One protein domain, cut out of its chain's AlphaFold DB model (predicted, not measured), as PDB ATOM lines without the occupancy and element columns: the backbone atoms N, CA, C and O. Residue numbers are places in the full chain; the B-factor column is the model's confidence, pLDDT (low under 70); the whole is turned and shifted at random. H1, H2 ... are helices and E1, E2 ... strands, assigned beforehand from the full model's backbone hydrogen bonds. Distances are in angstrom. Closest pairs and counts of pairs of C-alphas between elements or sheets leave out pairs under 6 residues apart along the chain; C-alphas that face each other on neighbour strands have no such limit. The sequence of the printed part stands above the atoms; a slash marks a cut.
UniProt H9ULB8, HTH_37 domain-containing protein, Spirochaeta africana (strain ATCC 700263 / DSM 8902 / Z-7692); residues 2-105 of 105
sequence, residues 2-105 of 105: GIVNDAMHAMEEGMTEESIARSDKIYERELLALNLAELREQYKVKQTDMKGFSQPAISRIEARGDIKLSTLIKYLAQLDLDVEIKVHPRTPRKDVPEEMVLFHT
ATOM      1  N   GLY A   2     -18.423 -16.687  64.738       53.25
ATOM      2  CA  GLY A   2     -19.187 -16.905  65.989       53.25
ATOM      3  C   GLY A   2     -18.542 -16.369  67.278       53.25
ATOM      4  O   GLY A   2     -19.180 -15.637  68.013       53.25
ATOM      5  N   ILE A   3     -17.241 -16.605  67.480       55.97
ATOM      6  CA  ILE A   3     -16.518 -16.162  68.693       55.97
ATOM      7  C   ILE A   3     -16.474 -14.626  68.837       55.97
ATOM      8  O   ILE A   3     -16.417 -14.108  69.945       55.97
ATOM      9  N   VAL A   4     -16.510 -13.890  67.720       54.12
ATOM     10  CA  VAL A   4     -16.486 -12.417  67.731       54.12
ATOM     11  C   VAL A   4     -17.871 -11.858  68.064       54.12
ATOM     12  O   VAL A   4     -17.962 -10.910  68.835       54.12
ATOM     13  N   ASN A   5     -18.941 -12.480  67.552       51.81
ATOM     14  CA  ASN A   5     -20.317 -12.091  67.875       51.81
ATOM     15  C   ASN A   5     -20.651 -12.325  69.351       51.81
ATOM     16  O   ASN A   5     -21.230 -11.447  69.981       51.81
ATOM     17  N   ASP A   6     -20.241 -13.463  69.912       55.94
ATOM     18  CA  ASP A   6     -20.504 -13.781  71.321       55.94
ATOM     19  C   ASP A   6     -19.747 -12.830  72.266       55.94
ATOM     20  O   ASP A   6     -20.259 -12.434  73.312       55.94
ATOM     21  N   ALA A   7     -18.542 -12.401  71.872       56.91
ATOM     22  CA  ALA A   7     -17.765 -11.410  72.612       56.91
ATOM     23  C   ALA A   7     -18.373  -9.999  72.531       56.91
ATOM     24  O   ALA A   7     -18.360  -9.278  73.525       56.91
ATOM     25  N   MET A   8     -18.923  -9.608  71.375       55.34
ATOM     26  CA  MET A   8     -19.600  -8.315  71.211       55.34
ATOM     27  C   MET A   8     -20.886  -8.247  72.043       55.34
ATOM     28  O   MET A   8     -21.078  -7.272  72.763       55.34
ATOM     29  N   HIS A   9     -21.697  -9.309  72.048       59.22
ATOM     30  CA  HIS A   9     -22.921  -9.371  72.853       59.22
ATOM     31  C   HIS A   9     -22.653  -9.288  74.361       59.22
ATOM     32  O   HIS A   9     -23.311  -8.529  75.066       59.22
ATOM     33  N   ALA A  10     -21.636  -9.998  74.860       63.31
ATOM     34  CA  ALA A  10     -21.251  -9.923  76.271       63.31
ATOM     35  C   ALA A  10     -20.717  -8.532  76.675       63.31
ATOM     36  O   ALA A  10     -20.813  -8.137  77.837       63.31
ATOM     37  N   MET A  11     -20.146  -7.780  75.724       60.84
ATOM     38  CA  MET A  11     -19.740  -6.390  75.944       60.84
ATOM     39  C   MET A  11     -20.950  -5.450  75.960       60.84
ATOM     40  O   MET A  11     -21.021  -4.603  76.846       60.84
ATOM     41  N   GLU A  12     -21.910  -5.621  75.049       61.66
ATOM     42  CA  GLU A  12     -23.154  -4.838  74.991       61.66
ATOM     43  C   GLU A  12     -23.995  -4.985  76.269       61.66
ATOM     44  O   GLU A  12     -24.488  -3.990  76.798       61.66
ATOM     45  N   GLU A  13     -24.087  -6.197  76.822       67.69
ATOM     46  CA  GLU A  13     -24.815  -6.482  78.070       67.69
ATOM     47  C   GLU A  13     -24.182  -5.833  79.317       67.69
ATOM     48  O   GLU A  13     -24.862  -5.610  80.320       67.69
ATOM     49  N   GLY A  14     -22.883  -5.513  79.269       65.00
ATOM     50  CA  GLY A  14     -22.134  -4.899  80.372       65.00
ATOM     51  C   GLY A  14     -21.982  -3.378  80.279       65.00
ATOM     52  O   GLY A  14     -21.390  -2.766  81.175       65.00
ATOM     53  N   MET A  15     -22.470  -2.747  79.208       64.81
ATOM     54  CA  MET A  15     -22.302  -1.312  78.994       64.81
ATOM     55  C   MET A  15     -23.357  -0.499  79.750       64.81
ATOM     56  O   MET A  15     -24.559  -0.660  79.574       64.81
ATOM     57  N   THR A  16     -22.895   0.440  80.575       71.94
ATOM     58  CA  THR A  16     -23.767   1.451  81.187       71.94
ATOM     59  C   THR A  16     -24.322   2.400  80.123       71.94
ATOM     60  O   THR A  16     -23.653   2.650  79.119       71.94
ATOM     61  N   GLU A  17     -25.494   3.005  80.351       67.88
ATOM     62  CA  GLU A  17     -26.081   3.992  79.422       67.88
ATOM     63  C   GLU A  17     -25.106   5.137  79.078       67.88
ATOM     64  O   GLU A  17     -25.023   5.574  77.933       67.88
ATOM     65  N   GLU A  18     -24.279   5.578  80.036       64.62
ATOM     66  CA  GLU A  18     -23.211   6.563  79.795       64.62
ATOM     67  C   GLU A  18     -22.090   6.051  78.880       64.62
ATOM     68  O   GLU A  18     -21.421   6.829  78.196       64.62
ATOM     69  N   SER A  19     -21.824   4.747  78.886       61.25
ATOM     70  CA  SER A  19     -20.835   4.126  78.005       61.25
ATOM     71  C   SER A  19     -21.397   3.942  76.602       61.25
ATOM     72  O   SER A  19     -20.677   4.214  75.647       61.25
ATOM     73  N   ILE A  20     -22.683   3.608  76.473       67.06
ATOM     74  CA  ILE A  20     -23.395   3.566  75.187       67.06
ATOM     75  C   ILE A  20     -23.414   4.964  74.561       67.06
ATOM     76  O   ILE A  20     -22.893   5.148  73.470       67.06
ATOM     77  N   ALA A  21     -23.839   5.991  75.301       64.75
ATOM     78  CA  ALA A  21     -23.879   7.366  74.797       64.75
ATOM     79  C   ALA A  21     -22.495   7.929  74.404       64.75
ATOM     80  O   ALA A  21     -22.387   8.786  73.522       64.75
ATOM     81  N   ARG A  22     -21.415   7.485  75.065       62.59
ATOM     82  CA  ARG A  22     -20.039   7.827  74.668       62.59
ATOM     83  C   ARG A  22     -19.614   7.079  73.409       62.59
ATOM     84  O   ARG A  22     -19.011   7.701  72.537       62.59
ATOM     85  N   SER A  23     -19.933   5.793  73.315       59.31
ATOM     86  CA  SER A  23     -19.656   4.977  72.133       59.31
ATOM     87  C   SER A  23     -20.421   5.469  70.910       59.31
ATOM     88  O   SER A  23     -19.807   5.585  69.858       59.31
ATOM     89  N   ASP A  24     -21.682   5.877  71.050       65.00
ATOM     90  CA  ASP A  24     -22.492   6.440  69.963       65.00
ATOM     91  C   ASP A  24     -21.888   7.741  69.431       65.00
ATOM     92  O   ASP A  24     -21.725   7.913  68.228       65.00
ATOM     93  N   LYS A  25     -21.450   8.638  70.323       61.16
ATOM     94  CA  LYS A  25     -20.755   9.869  69.914       61.16
ATOM     95  C   LYS A  25     -19.432   9.600  69.211       61.16
ATOM     96  O   LYS A  25     -19.042  10.374  68.342       61.16
ATOM     97  N   ILE A  26     -18.704   8.560  69.615       61.19
ATOM     98  CA  ILE A  26     -17.480   8.146  68.925       61.19
ATOM     99  C   ILE A  26     -17.856   7.545  67.567       61.19
ATOM    100  O   ILE A  26     -17.275   7.929  66.564       61.19
ATOM    101  N   TYR A  27     -18.876   6.693  67.508       63.34
ATOM    102  CA  TYR A  27     -19.353   6.051  66.289       63.34
ATOM    103  C   TYR A  27     -19.835   7.058  65.240       63.34
ATOM    104  O   TYR A  27     -19.341   7.035  64.119       63.34
ATOM    105  N   GLU A  28     -20.719   7.993  65.600       62.59
ATOM    106  CA  GLU A  28     -21.203   9.056  64.701       62.59
ATOM    107  C   GLU A  28     -20.045   9.875  64.118       62.59
ATOM    108  O   GLU A  28     -20.045  10.268  62.949       62.59
ATOM    109  N   ARG A  29     -19.027  10.105  64.947       59.25
ATOM    110  CA  ARG A  29     -17.843  10.877  64.606       59.25
ATOM    111  C   ARG A  29     -16.919  10.136  63.636       59.25
ATOM    112  O   ARG A  29     -16.460  10.726  62.661       59.25
ATOM    113  N   GLU A  30     -16.638   8.865  63.906       59.72
ATOM    114  CA  GLU A  30     -15.822   8.023  63.025       59.72
ATOM    115  C   GLU A  30     -16.567   7.708  61.712       59.72
ATOM    116  O   GLU A  30     -15.948   7.665  60.652       59.72
ATOM    117  N   LEU A  31     -17.901   7.589  61.751       66.75
ATOM    118  CA  LEU A  31     -18.749   7.376  60.576       66.75
ATOM    119  C   LEU A  31     -18.684   8.558  59.600       66.75
ATOM    120  O   LEU A  31     -18.570   8.355  58.395       66.75
ATOM    121  N   LEU A  32     -18.707   9.798  60.100       66.69
ATOM    122  CA  LEU A  32     -18.566  10.986  59.253       66.69
ATOM    123  C   LEU A  32     -17.202  11.028  58.544       66.69
ATOM    124  O   LEU A  32     -17.138  11.332  57.352       66.69
ATOM    125  N   ALA A  33     -16.122  10.716  59.265       61.94
ATOM    126  CA  ALA A  33     -14.767  10.680  58.717       61.94
ATOM    127  C   ALA A  33     -14.622   9.600  57.627       61.94
ATOM    128  O   ALA A  33     -14.110   9.882  56.540       61.94
ATOM    129  N   LEU A  34     -15.150   8.399  57.889       62.53
ATOM    130  CA  LEU A  34     -15.162   7.280  56.944       62.53
ATOM    131  C   LEU A  34     -15.955   7.633  55.673       62.53
ATOM    132  O   LEU A  34     -15.445   7.483  54.562       62.53
ATOM    133  N   ASN A  35     -17.142   8.226  55.834       73.94
ATOM    134  CA  ASN A  35     -18.010   8.611  54.722       73.94
ATOM    135  C   ASN A  35     -17.385   9.678  53.809       73.94
ATOM    136  O   ASN A  35     -17.607   9.642  52.603       73.94
ATOM    137  N   LEU A  36     -16.606  10.630  54.339       75.06
ATOM    138  CA  LEU A  36     -15.991  11.682  53.516       75.06
ATOM    139  C   LEU A  36     -14.854  11.157  52.636       75.06
ATOM    140  O   LEU A  36     -14.768  11.524  51.462       75.06
ATOM    141  N   ALA A  37     -13.995  10.295  53.186       74.25
ATOM    142  CA  ALA A  37     -12.923   9.670  52.417       74.25
ATOM    143  C   ALA A  37     -13.490   8.749  51.326       74.25
ATOM    144  O   ALA A  37     -13.087   8.857  50.165       74.25
ATOM    145  N   GLU A  38     -14.474   7.915  51.677       78.38
ATOM    146  CA  GLU A  38     -15.163   7.037  50.727       78.38
ATOM    147  C   GLU A  38     -15.886   7.832  49.634       78.38
ATOM    148  O   GLU A  38     -15.754   7.511  48.453       78.38
ATOM    149  N   LEU A  39     -16.590   8.911  49.992       79.12
ATOM    150  CA  LEU A  39     -17.266   9.781  49.031       79.12
ATOM    151  C   LEU A  39     -16.267  10.369  48.025       79.12
ATOM    152  O   LEU A  39     -16.475  10.273  46.820       79.12
ATOM    153  N   ARG A  40     -15.133  10.916  48.475       84.56
ATOM    154  CA  ARG A  40     -14.113  11.439  47.551       84.56
ATOM    155  C   ARG A  40     -13.584  10.363  46.600       84.56
ATOM    156  O   ARG A  40     -13.365  10.636  45.417       84.56
ATOM    157  N   GLU A  41     -13.357   9.155  47.106       82.06
ATOM    158  CA  GLU A  41     -12.881   8.028  46.302       82.06
ATOM    159  C   GLU A  41     -13.911   7.571  45.266       82.06
ATOM    160  O   GLU A  41     -13.544   7.340  44.110       82.06
ATOM    161  N   GLN A  42     -15.198   7.530  45.622       76.62
ATOM    162  CA  GLN A  42     -16.292   7.235  44.689       76.62
ATOM    163  C   GLN A  42     -16.342   8.237  43.529       76.62
ATOM    164  O   GLN A  42     -16.528   7.845  42.374       76.62
ATOM    165  N   TYR A  43     -16.089   9.515  43.818       74.69
ATOM    166  CA  TYR A  43     -16.012  10.586  42.821       74.69
ATOM    167  C   TYR A  43     -14.647  10.659  42.114       74.69
ATOM    168  O   TYR A  43     -14.438  11.503  41.244       74.69
ATOM    169  N   LYS A  44     -13.725   9.735  42.422       83.25
ATOM    170  CA  LYS A  44     -12.408   9.574  41.780       83.25
ATOM    171  C   LYS A  44     -11.517  10.816  41.866       83.25
ATOM    172  O   LYS A  44     -10.655  11.024  41.010       83.25
ATOM    173  N   VAL A  45     -11.687  11.614  42.916       81.88
ATOM    174  CA  VAL A  45     -10.896  12.826  43.148       81.88
ATOM    175  C   VAL A  45      -9.712  12.501  44.059       81.88
ATOM    176  O   VAL A  45      -9.864  11.914  45.135       81.88
ATOM    177  N   LYS A  46      -8.492  12.879  43.661       83.62
ATOM    178  CA  LYS A  46      -7.330  12.762  44.555       83.62
ATOM    179  C   LYS A  46      -7.304  13.938  45.520       83.62
ATOM    180  O   LYS A  46      -7.688  15.051  45.175       83.62
ATOM    181  N   GLN A  47      -6.742  13.731  46.710       77.69
ATOM    182  CA  GLN A  47      -6.552  14.816  47.682       77.69
ATOM    183  C   GLN A  47      -5.742  15.998  47.115       77.69
ATOM    184  O   GLN A  47      -5.936  17.133  47.537       77.69
ATOM    185  N   THR A  48      -4.842  15.742  46.161       80.81
ATOM    186  CA  THR A  48      -4.038  16.763  45.466       80.81
ATOM    187  C   THR A  48      -4.840  17.624  44.496       80.81
ATOM    188  O   THR A  48      -4.391  18.710  44.142       80.81
ATOM    189  N   ASP A  49      -6.007  17.143  44.074       78.94
ATOM    190  CA  ASP A  49      -6.813  17.759  43.020       78.94
ATOM    191  C   ASP A  49      -7.897  18.684  43.612       78.94
ATOM    192  O   ASP A  49      -8.495  19.490  42.898       78.94
ATOM    193  N   MET A  50      -8.093  18.622  44.936       77.31
ATOM    194  CA  MET A  50      -8.996  19.468  45.724       77.31
ATOM    195  C   MET A  50      -8.455  20.902  45.824       77.31
ATOM    196  O   MET A  50      -7.669  21.241  46.715       77.31
ATOM    197  N   LYS A  51      -8.876  21.773  44.902       75.06
ATOM    198  CA  LYS A  51      -8.423  23.170  44.861       75.06
ATOM    199  C   LYS A  51      -8.879  23.934  46.113       75.06
ATOM    200  O   LYS A  51      -9.943  23.700  46.673       75.06
ATOM    201  N   GLY A  52      -8.045  24.866  46.580       71.06
ATOM    202  CA  GLY A  52      -8.332  25.669  47.779       71.06
ATOM    203  C   GLY A  52      -7.989  24.996  49.114       71.06
ATOM    204  O   GLY A  52      -8.082  25.646  50.157       71.06
ATOM    205  N   PHE A  53      -7.514  23.749  49.093       74.06
ATOM    206  CA  PHE A  53      -6.960  23.054  50.251       74.06
ATOM    207  C   PHE A  53      -5.560  22.518  49.939       74.06
ATOM    208  O   PHE A  53      -5.244  22.181  48.803       74.06
ATOM    209  N   SER A  54      -4.699  22.428  50.954       79.00
ATOM    210  CA  SER A  54      -3.458  21.663  50.821       79.00
ATOM    211  C   SER A  54      -3.732  20.182  51.082       79.00
ATOM    212  O   SER A  54      -4.599  19.846  51.888       79.00
ATOM    213  N   GLN A  55      -2.960  19.282  50.468       72.81
ATOM    214  CA  GLN A  55      -3.084  17.840  50.715       72.81
ATOM    215  C   GLN A  55      -3.011  17.481  52.221       72.81
ATOM    216  O   GLN A  55      -3.868  16.730  52.687       72.81
ATOM    217  N   PRO A  56      -2.107  18.066  53.044       77.19
ATOM    218  CA  PRO A  56      -2.135  17.845  54.492       77.19
ATOM    219  C   PRO A  56      -3.397  18.386  55.180       77.19
ATOM    220  O   PRO A  56      -3.782  17.889  56.234       77.19
ATOM    221  N   ALA A  57      -4.036  19.426  54.633       74.69
ATOM    222  CA  ALA A  57      -5.303  19.926  55.156       74.69
ATOM    223  C   ALA A  57      -6.453  18.957  54.857       74.69
ATOM    224  O   ALA A  57      -7.229  18.688  55.766       74.69
ATOM    225  N   ILE A  58      -6.510  18.390  53.648       76.69
ATOM    226  CA  ILE A  58      -7.493  17.363  53.275       76.69
ATOM    227  C   ILE A  58      -7.318  16.099  54.117       76.69
ATOM    228  O   ILE A  58      -8.276  15.648  54.732       76.69
ATOM    229  N   SER A  59      -6.089  15.593  54.252       74.38
ATOM    230  CA  SER A  59      -5.802  14.435  55.107       74.38
ATOM    231  C   SER A  59      -6.239  14.662  56.561       74.38
ATOM    232  O   SER A  59      -6.780  13.760  57.189       74.38
ATOM    233  N   ARG A  60      -6.077  15.882  57.097       77.81
ATOM    234  CA  ARG A  60      -6.590  16.228  58.432       77.81
ATOM    235  C   ARG A  60      -8.107  16.332  58.488       77.81
ATOM    236  O   ARG A  60      -8.652  16.046  59.540       77.81
ATOM    237  N   ILE A  61      -8.763  16.804  57.434       76.25
ATOM    238  CA  ILE A  61     -10.225  16.895  57.375       76.25
ATOM    239  C   ILE A  61     -10.827  15.489  57.372       76.25
ATOM    240  O   ILE A  61     -11.715  15.216  58.165       76.25
ATOM    241  N   GLU A  62     -10.282  14.593  56.553       74.19
ATOM    242  CA  GLU A  62     -10.736  13.200  56.442       74.19
ATOM    243  C   GLU A  62     -10.410  12.369  57.688       74.19
ATOM    244  O   GLU A  62     -11.106  11.408  57.978       74.19
ATOM    245  N   ALA A  63      -9.379  12.739  58.452       70.12
ATOM    246  CA  ALA A  63      -9.008  12.051  59.691       70.12
ATOM    247  C   ALA A  63      -9.620  12.669  60.963       70.12
ATOM    248  O   ALA A  63      -9.442  12.126  62.053       70.12
ATOM    249  N   ARG A  64     -10.264  13.842  60.876       67.56
ATOM    250  CA  ARG A  64     -10.849  14.512  62.043       67.56
ATOM    251  C   ARG A  64     -12.313  14.161  62.173       67.56
ATOM    252  O   ARG A  64     -13.090  14.267  61.236       67.56
ATOM    253  N   GLY A  65     -12.684  13.869  63.408       57.50
ATOM    254  CA  GLY A  65     -14.065  13.688  63.796       57.50
ATOM    255  C   GLY A  65     -14.893  14.972  63.898       57.50
ATOM    256  O   GLY A  65     -16.117  14.920  63.929       57.50
ATOM    257  N   ASP A  66     -14.240  16.134  63.979       60.75
ATOM    258  CA  ASP A  66     -14.907  17.430  63.978       60.75
ATOM    259  C   ASP A  66     -14.537  18.229  62.723       60.75
ATOM    260  O   ASP A  66     -13.370  18.379  62.352       60.75
ATOM    261  N   ILE A  67     -15.550  18.753  62.039       72.12
ATOM    262  CA  ILE A  67     -15.373  19.618  60.877       72.12
ATOM    263  C   ILE A  67     -16.287  20.827  61.023       72.12
ATOM    264  O   ILE A  67     -17.463  20.716  61.369       72.12
ATOM    265  N   LYS A  68     -15.752  22.023  60.761       79.12
ATOM    266  CA  LYS A  68     -16.595  23.219  60.668       79.12
ATOM    267  C   LYS A  68     -17.522  23.063  59.467       79.12
ATOM    268  O   LYS A  68     -17.051  22.730  58.382       79.12
ATOM    269  N   LEU A  69     -18.799  23.404  59.622       72.00
ATOM    270  CA  LEU A  69     -19.775  23.300  58.533       72.00
ATOM    271  C   LEU A  69     -19.338  24.064  57.269       72.00
ATOM    272  O   LEU A  69     -19.451  23.560  56.157       72.00
ATOM    273  N   SER A  70     -18.737  25.244  57.432       77.88
ATOM    274  CA  SER A  70     -18.184  26.019  56.312       77.88
ATOM    275  C   SER A  70     -17.019  25.326  55.596       77.88
ATOM    276  O   SER A  70     -16.803  25.560  54.411       77.88
ATOM    277  N   THR A  71     -16.258  24.482  56.295       82.00
ATOM    278  CA  THR A  71     -15.206  23.653  55.699       82.00
ATOM    279  C   THR A  71     -15.810  22.470  54.949       82.00
ATOM    280  O   THR A  71     -15.356  22.195  53.844       82.00
ATOM    281  N   LEU A  72     -16.854  21.837  55.495       81.38
ATOM    282  CA  LEU A  72     -17.587  20.754  54.833       81.38
ATOM    283  C   LEU A  72     -18.216  21.216  53.512       81.38
ATOM    284  O   LEU A  72     -17.986  20.599  52.481       81.38
ATOM    285  N   ILE A  73     -18.928  22.345  53.524       83.12
ATOM    286  CA  ILE A  73     -19.543  22.920  52.316       83.12
ATOM    287  C   ILE A  73     -18.478  23.204  51.252       83.12
ATOM    288  O   ILE A  73     -18.632  22.832  50.097       83.12
ATOM    289  N   LYS A  74     -17.355  23.820  51.643       81.56
ATOM    290  CA  LYS A  74     -16.249  24.084  50.710       81.56
ATOM    291  C   LYS A  74     -15.642  22.806  50.144       81.56
ATOM    292  O   LYS A  74     -15.248  22.813  48.986       81.56
ATOM    293  N   TYR A  75     -15.528  21.756  50.956       83.25
ATOM    294  CA  TYR A  75     -15.027  20.453  50.529       83.25
ATOM    295  C   TYR A  75     -15.969  19.822  49.497       83.25
ATOM    296  O   TYR A  75     -15.519  19.459  48.417       83.25
ATOM    297  N   LEU A  76     -17.270  19.764  49.797       85.25
ATOM    298  CA  LEU A  76     -18.284  19.168  48.922       85.25
ATOM    299  C   LEU A  76     -18.451  19.955  47.615       85.25
ATOM    300  O   LEU A  76     -18.494  19.351  46.549       85.25
ATOM    301  N   ALA A  77     -18.357  21.284  47.660       84.62
ATOM    302  CA  ALA A  77     -18.336  22.110  46.455       84.62
ATOM    303  C   ALA A  77     -17.137  21.813  45.527       84.62
ATOM    304  O   ALA A  77     -17.241  22.002  44.320       84.62
ATOM    305  N   GLN A  78     -15.988  21.341  46.045       84.69
ATOM    306  CA  GLN A  78     -14.876  20.895  45.180       84.69
ATOM    307  C   GLN A  78     -15.164  19.566  44.473       84.69
ATOM    308  O   GLN A  78     -14.511  19.258  43.478       84.69
ATOM    309  N   LEU A  79     -16.120  18.792  44.986       85.00
ATOM    310  CA  LEU A  79     -16.597  17.553  44.381       85.00
ATOM    311  C   LEU A  79     -17.811  17.776  43.466       85.00
ATOM    312  O   LEU A  79     -18.362  16.795  42.979       85.00
ATOM    313  N   ASP A  80     -18.201  19.035  43.223       84.25
ATOM    314  CA  ASP A  80     -19.412  19.400  42.471       84.25
ATOM    315  C   ASP A  80     -20.691  18.838  43.123       84.25
ATOM    316  O   ASP A  80     -21.589  18.323  42.460       84.25
ATOM    317  N   LEU A  81     -20.729  18.886  44.462       81.81
ATOM    318  CA  LEU A  81     -21.833  18.398  45.283       81.81
ATOM    319  C   LEU A  81     -22.505  19.522  46.061       81.81
ATOM    320  O   LEU A  81     -21.836  20.317  46.731       81.81
ATOM    321  N   ASP A  82     -23.833  19.479  46.058       79.06
ATOM    322  CA  ASP A  82     -24.688  20.316  46.889       79.06
ATOM    323  C   ASP A  82     -24.898  19.689  48.270       79.06
ATOM    324  O   ASP A  82     -24.835  18.468  48.460       79.06
ATOM    325  N   VAL A  83     -25.154  20.537  49.266       81.19
ATOM    326  CA  VAL A  83     -25.369  20.119  50.652       81.19
ATOM    327  C   VAL A  83     -26.748  20.544  51.097       81.19
ATOM    328  O   VAL A  83     -27.094  21.719  51.007       81.19
ATOM    329  N   GLU A  84     -27.501  19.610  51.668       84.62
ATOM    330  CA  GLU A  84     -28.751  19.907  52.353       84.62
ATOM    331  C   GLU A  84     -28.654  19.509  53.829       84.62
ATOM    332  O   GLU A  84     -28.309  18.376  54.165       84.62
ATOM    333  N   ILE A  85     -28.950  20.453  54.725       80.88
ATOM    334  CA  ILE A  85     -29.023  20.200  56.166       80.88
ATOM    335  C   ILE A  85     -30.484  20.189  56.569       80.88
ATOM    336  O   ILE A  85     -31.146  21.230  56.623       80.88
ATOM    337  N   LYS A  86     -30.954  18.996  56.907       82.62
ATOM    338  CA  LYS A  86     -32.303  18.737  57.393       82.62
ATOM    339  C   LYS A  86     -32.275  18.510  58.896       82.62
ATOM    340  O   LYS A  86     -31.360  17.876  59.423       82.62
ATOM    341  N   VAL A  87     -33.284  19.020  59.587       80.56
ATOM    342  CA  VAL A  87     -33.509  18.737  61.005       80.56
ATOM    343  C   VAL A  87     -34.864  18.098  61.208       80.56
ATOM    344  O   VAL A  87     -35.842  18.474  60.569       80.56
ATOM    345  N   HIS A  88     -34.906  17.158  62.141       82.44
ATOM    346  CA  HIS A  88     -36.115  16.481  62.580       82.44
ATOM    347  C   HIS A  88     -36.254  16.625  64.101       82.44
ATOM    348  O   HIS A  88     -35.249  16.726  64.823       82.44
ATOM    349  N   PRO A  89     -37.487  16.661  64.629       72.44
ATOM    350  CA  PRO A  89     -37.700  16.691  66.062       72.44
ATOM    351  C   PRO A  89     -37.233  15.367  66.684       72.44
ATOM    352  O   PRO A  89     -37.612  14.289  66.236       72.44
ATOM    353  N   ARG A  90     -36.445  15.440  67.768       72.44
ATOM    354  CA  ARG A  90     -35.987  14.248  68.518       72.44
ATOM    355  C   ARG A  90     -37.145  13.412  69.071       72.44
ATOM    356  O   ARG A  90     -36.999  12.215  69.286       72.44
ATOM    357  N   THR A  91     -38.285  14.051  69.318       76.44
ATOM    358  CA  THR A  91     -39.533  13.399  69.711       76.44
ATOM    359  C   THR A  91     -40.647  13.922  68.809       76.44
ATOM    360  O   THR A  91     -40.853  15.140  68.786       76.44
ATOM    361  N   PRO A  92     -41.372  13.050  68.084       78.81
ATOM    362  CA  PRO A  92     -42.457  13.475  67.209       78.81
ATOM    363  C   PRO A  92     -43.520  14.263  67.976       78.81
ATOM    364  O   PRO A  92     -43.964  13.844  69.048       78.81
ATOM    365  N   ARG A  93     -43.953  15.397  67.423       81.56
ATOM    366  CA  ARG A  93     -45.074  16.174  67.961       81.56
ATOM    367  C   ARG A  93     -46.079  16.455  66.857       81.56
ATOM    368  O   ARG A  93     -45.691  16.799  65.750       81.56
ATOM    369  N   LYS A  94     -47.372  16.339  67.171       78.75
ATOM    370  CA  LYS A  94     -48.466  16.529  66.197       78.75
ATOM    371  C   LYS A  94     -48.534  17.944  65.607       78.75
ATOM    372  O   LYS A  94     -49.176  18.134  64.584       78.75
ATOM    373  N   ASP A  95     -47.930  18.919  66.275       85.81
ATOM    374  CA  ASP A  95     -47.947  20.344  65.938       85.81
ATOM    375  C   ASP A  95     -46.660  20.832  65.250       85.81
ATOM    376  O   ASP A  95     -46.565  22.011  64.919       85.81
ATOM    377  N   VAL A  96     -45.664  19.960  65.055       73.62
ATOM    378  CA  VAL A  96     -44.354  20.327  64.497       73.62
ATOM    379  C   VAL A  96     -44.105  19.562  63.204       73.62
ATOM    380  O   VAL A  96     -44.392  18.366  63.159       73.62
ATOM    381  N   PRO A  97     -43.543  20.212  62.169       75.06
ATOM    382  CA  PRO A  97     -43.098  19.521  60.965       75.06
ATOM    383  C   PRO A  97     -42.143  18.363  61.286       75.06
ATOM    384  O   PRO A  97     -41.235  18.505  62.106       75.06
ATOM    385  N   GLU A  98     -42.337  17.225  60.621       82.06
ATOM    386  CA  GLU A  98     -41.483  16.037  60.783       82.06
ATOM    387  C   GLU A  98     -40.046  16.282  60.301       82.06
ATOM    388  O   GLU A  98     -39.101  15.699  60.827       82.06
ATOM    389  N   GLU A  99     -39.876  17.186  59.339       82.50
ATOM    390  CA  GLU A  99     -38.587  17.592  58.799       82.50
ATOM    391  C   GLU A  99     -38.628  19.074  58.414       82.50
ATOM    392  O   GLU A  99     -39.650  19.592  57.956       82.50
ATOM    393  N   MET A 100     -37.504  19.766  58.594       78.94
ATOM    394  CA  MET A 100     -37.305  21.131  58.123       78.94
ATOM    395  C   MET A 100     -35.903  21.294  57.538       78.94
ATOM    396  O   MET A 100     -34.914  20.872  58.137       78.94
ATOM    397  N   VAL A 101     -35.818  21.952  56.384       85.06
ATOM    398  CA  VAL A 101     -34.544  22.308  55.754       85.06
ATOM    399  C   VAL A 101     -34.007  23.574  56.413       85.06
ATOM    400  O   VAL A 101     -34.671  24.609  56.410       85.06
ATOM    401  N   LEU A 102     -32.811  23.497  56.994       75.19
ATOM    402  CA  LEU A 102     -32.127  24.653  57.580       75.19
ATOM    403  C   LEU A 102     -31.180  25.335  56.597       75.19
ATOM    404  O   LEU A 102     -30.904  26.526  56.739       75.19
ATOM    405  N   PHE A 103     -30.637  24.577  55.645       76.50
ATOM    406  CA  PHE A 103     -29.618  25.059  54.726       76.50
ATOM    407  C   PHE A 103     -29.575  24.204  53.459       76.50
ATOM    408  O   PHE A 103     -29.648  22.979  53.549       76.50
ATOM    409  N   HIS A 104     -29.422  24.862  52.313       81.81
ATOM    410  CA  HIS A 104     -29.230  24.261  50.998       81.81
ATOM    411  C   HIS A 104     -28.297  25.171  50.182       81.81
ATOM    412  O   HIS A 104     -28.458  26.397  50.238       81.81
ATOM    413  N   THR A 105     -27.310  24.591  49.498       77.94
ATOM    414  CA  THR A 105     -26.407  25.278  48.549       77.94
ATOM    415  C   THR A 105     -26.679  24.836  47.140       77.94
ATOM    416  O   THR A 105     -26.938  23.621  47.017       77.94
TER     417      THR A 105
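This is residues 2 to 105 of the 105 residues of the protein "HTH_37 domain-containing protein" of Spirochaeta africana (strain ATCC 700263 / DSM 8902 / Z-7692) (UniProt H9ULB8). A two-stranded antiparallel hairpin, E1 and E2, lies off a helical body where H3 folds back on long H2; residues 2 to 11 of H1 stick out. The 104 printed residues, mostly helix, include H1 H2 H3 H4 E1 E2 in order. The whole is loose, radius of gyration of the C-alphas 18.2 A, spanning 47 by 46 by 22 A.

Look at hairpin E1, residues 84 to 87, and E2, residues 100 to 104: N 85 and O 103 are within hydrogen-bond range, 2.9 A. H2, residues 17 to 42, touches H3, residues 55 to 63, with residues 33 to 37 alone, a helical hairpin; the closest C-alphas, Ala 33 and Glu 62, are 5.3 A apart. H4, residues 69 to 78, is near H2. Each helix has every O i to N i+4 pair within range.

Find C-alpha 17 at (-26.081, 3.992, 79.422); H2 runs 36.2 A to C-alpha 42 at (-16.292, 7.235, 44.689).

The printed part has no cut; links H2 to H3 and E1 to E2 are long. Residues 2 to 15, 17 to 34 and 64 to 66 have pLDDT under 70.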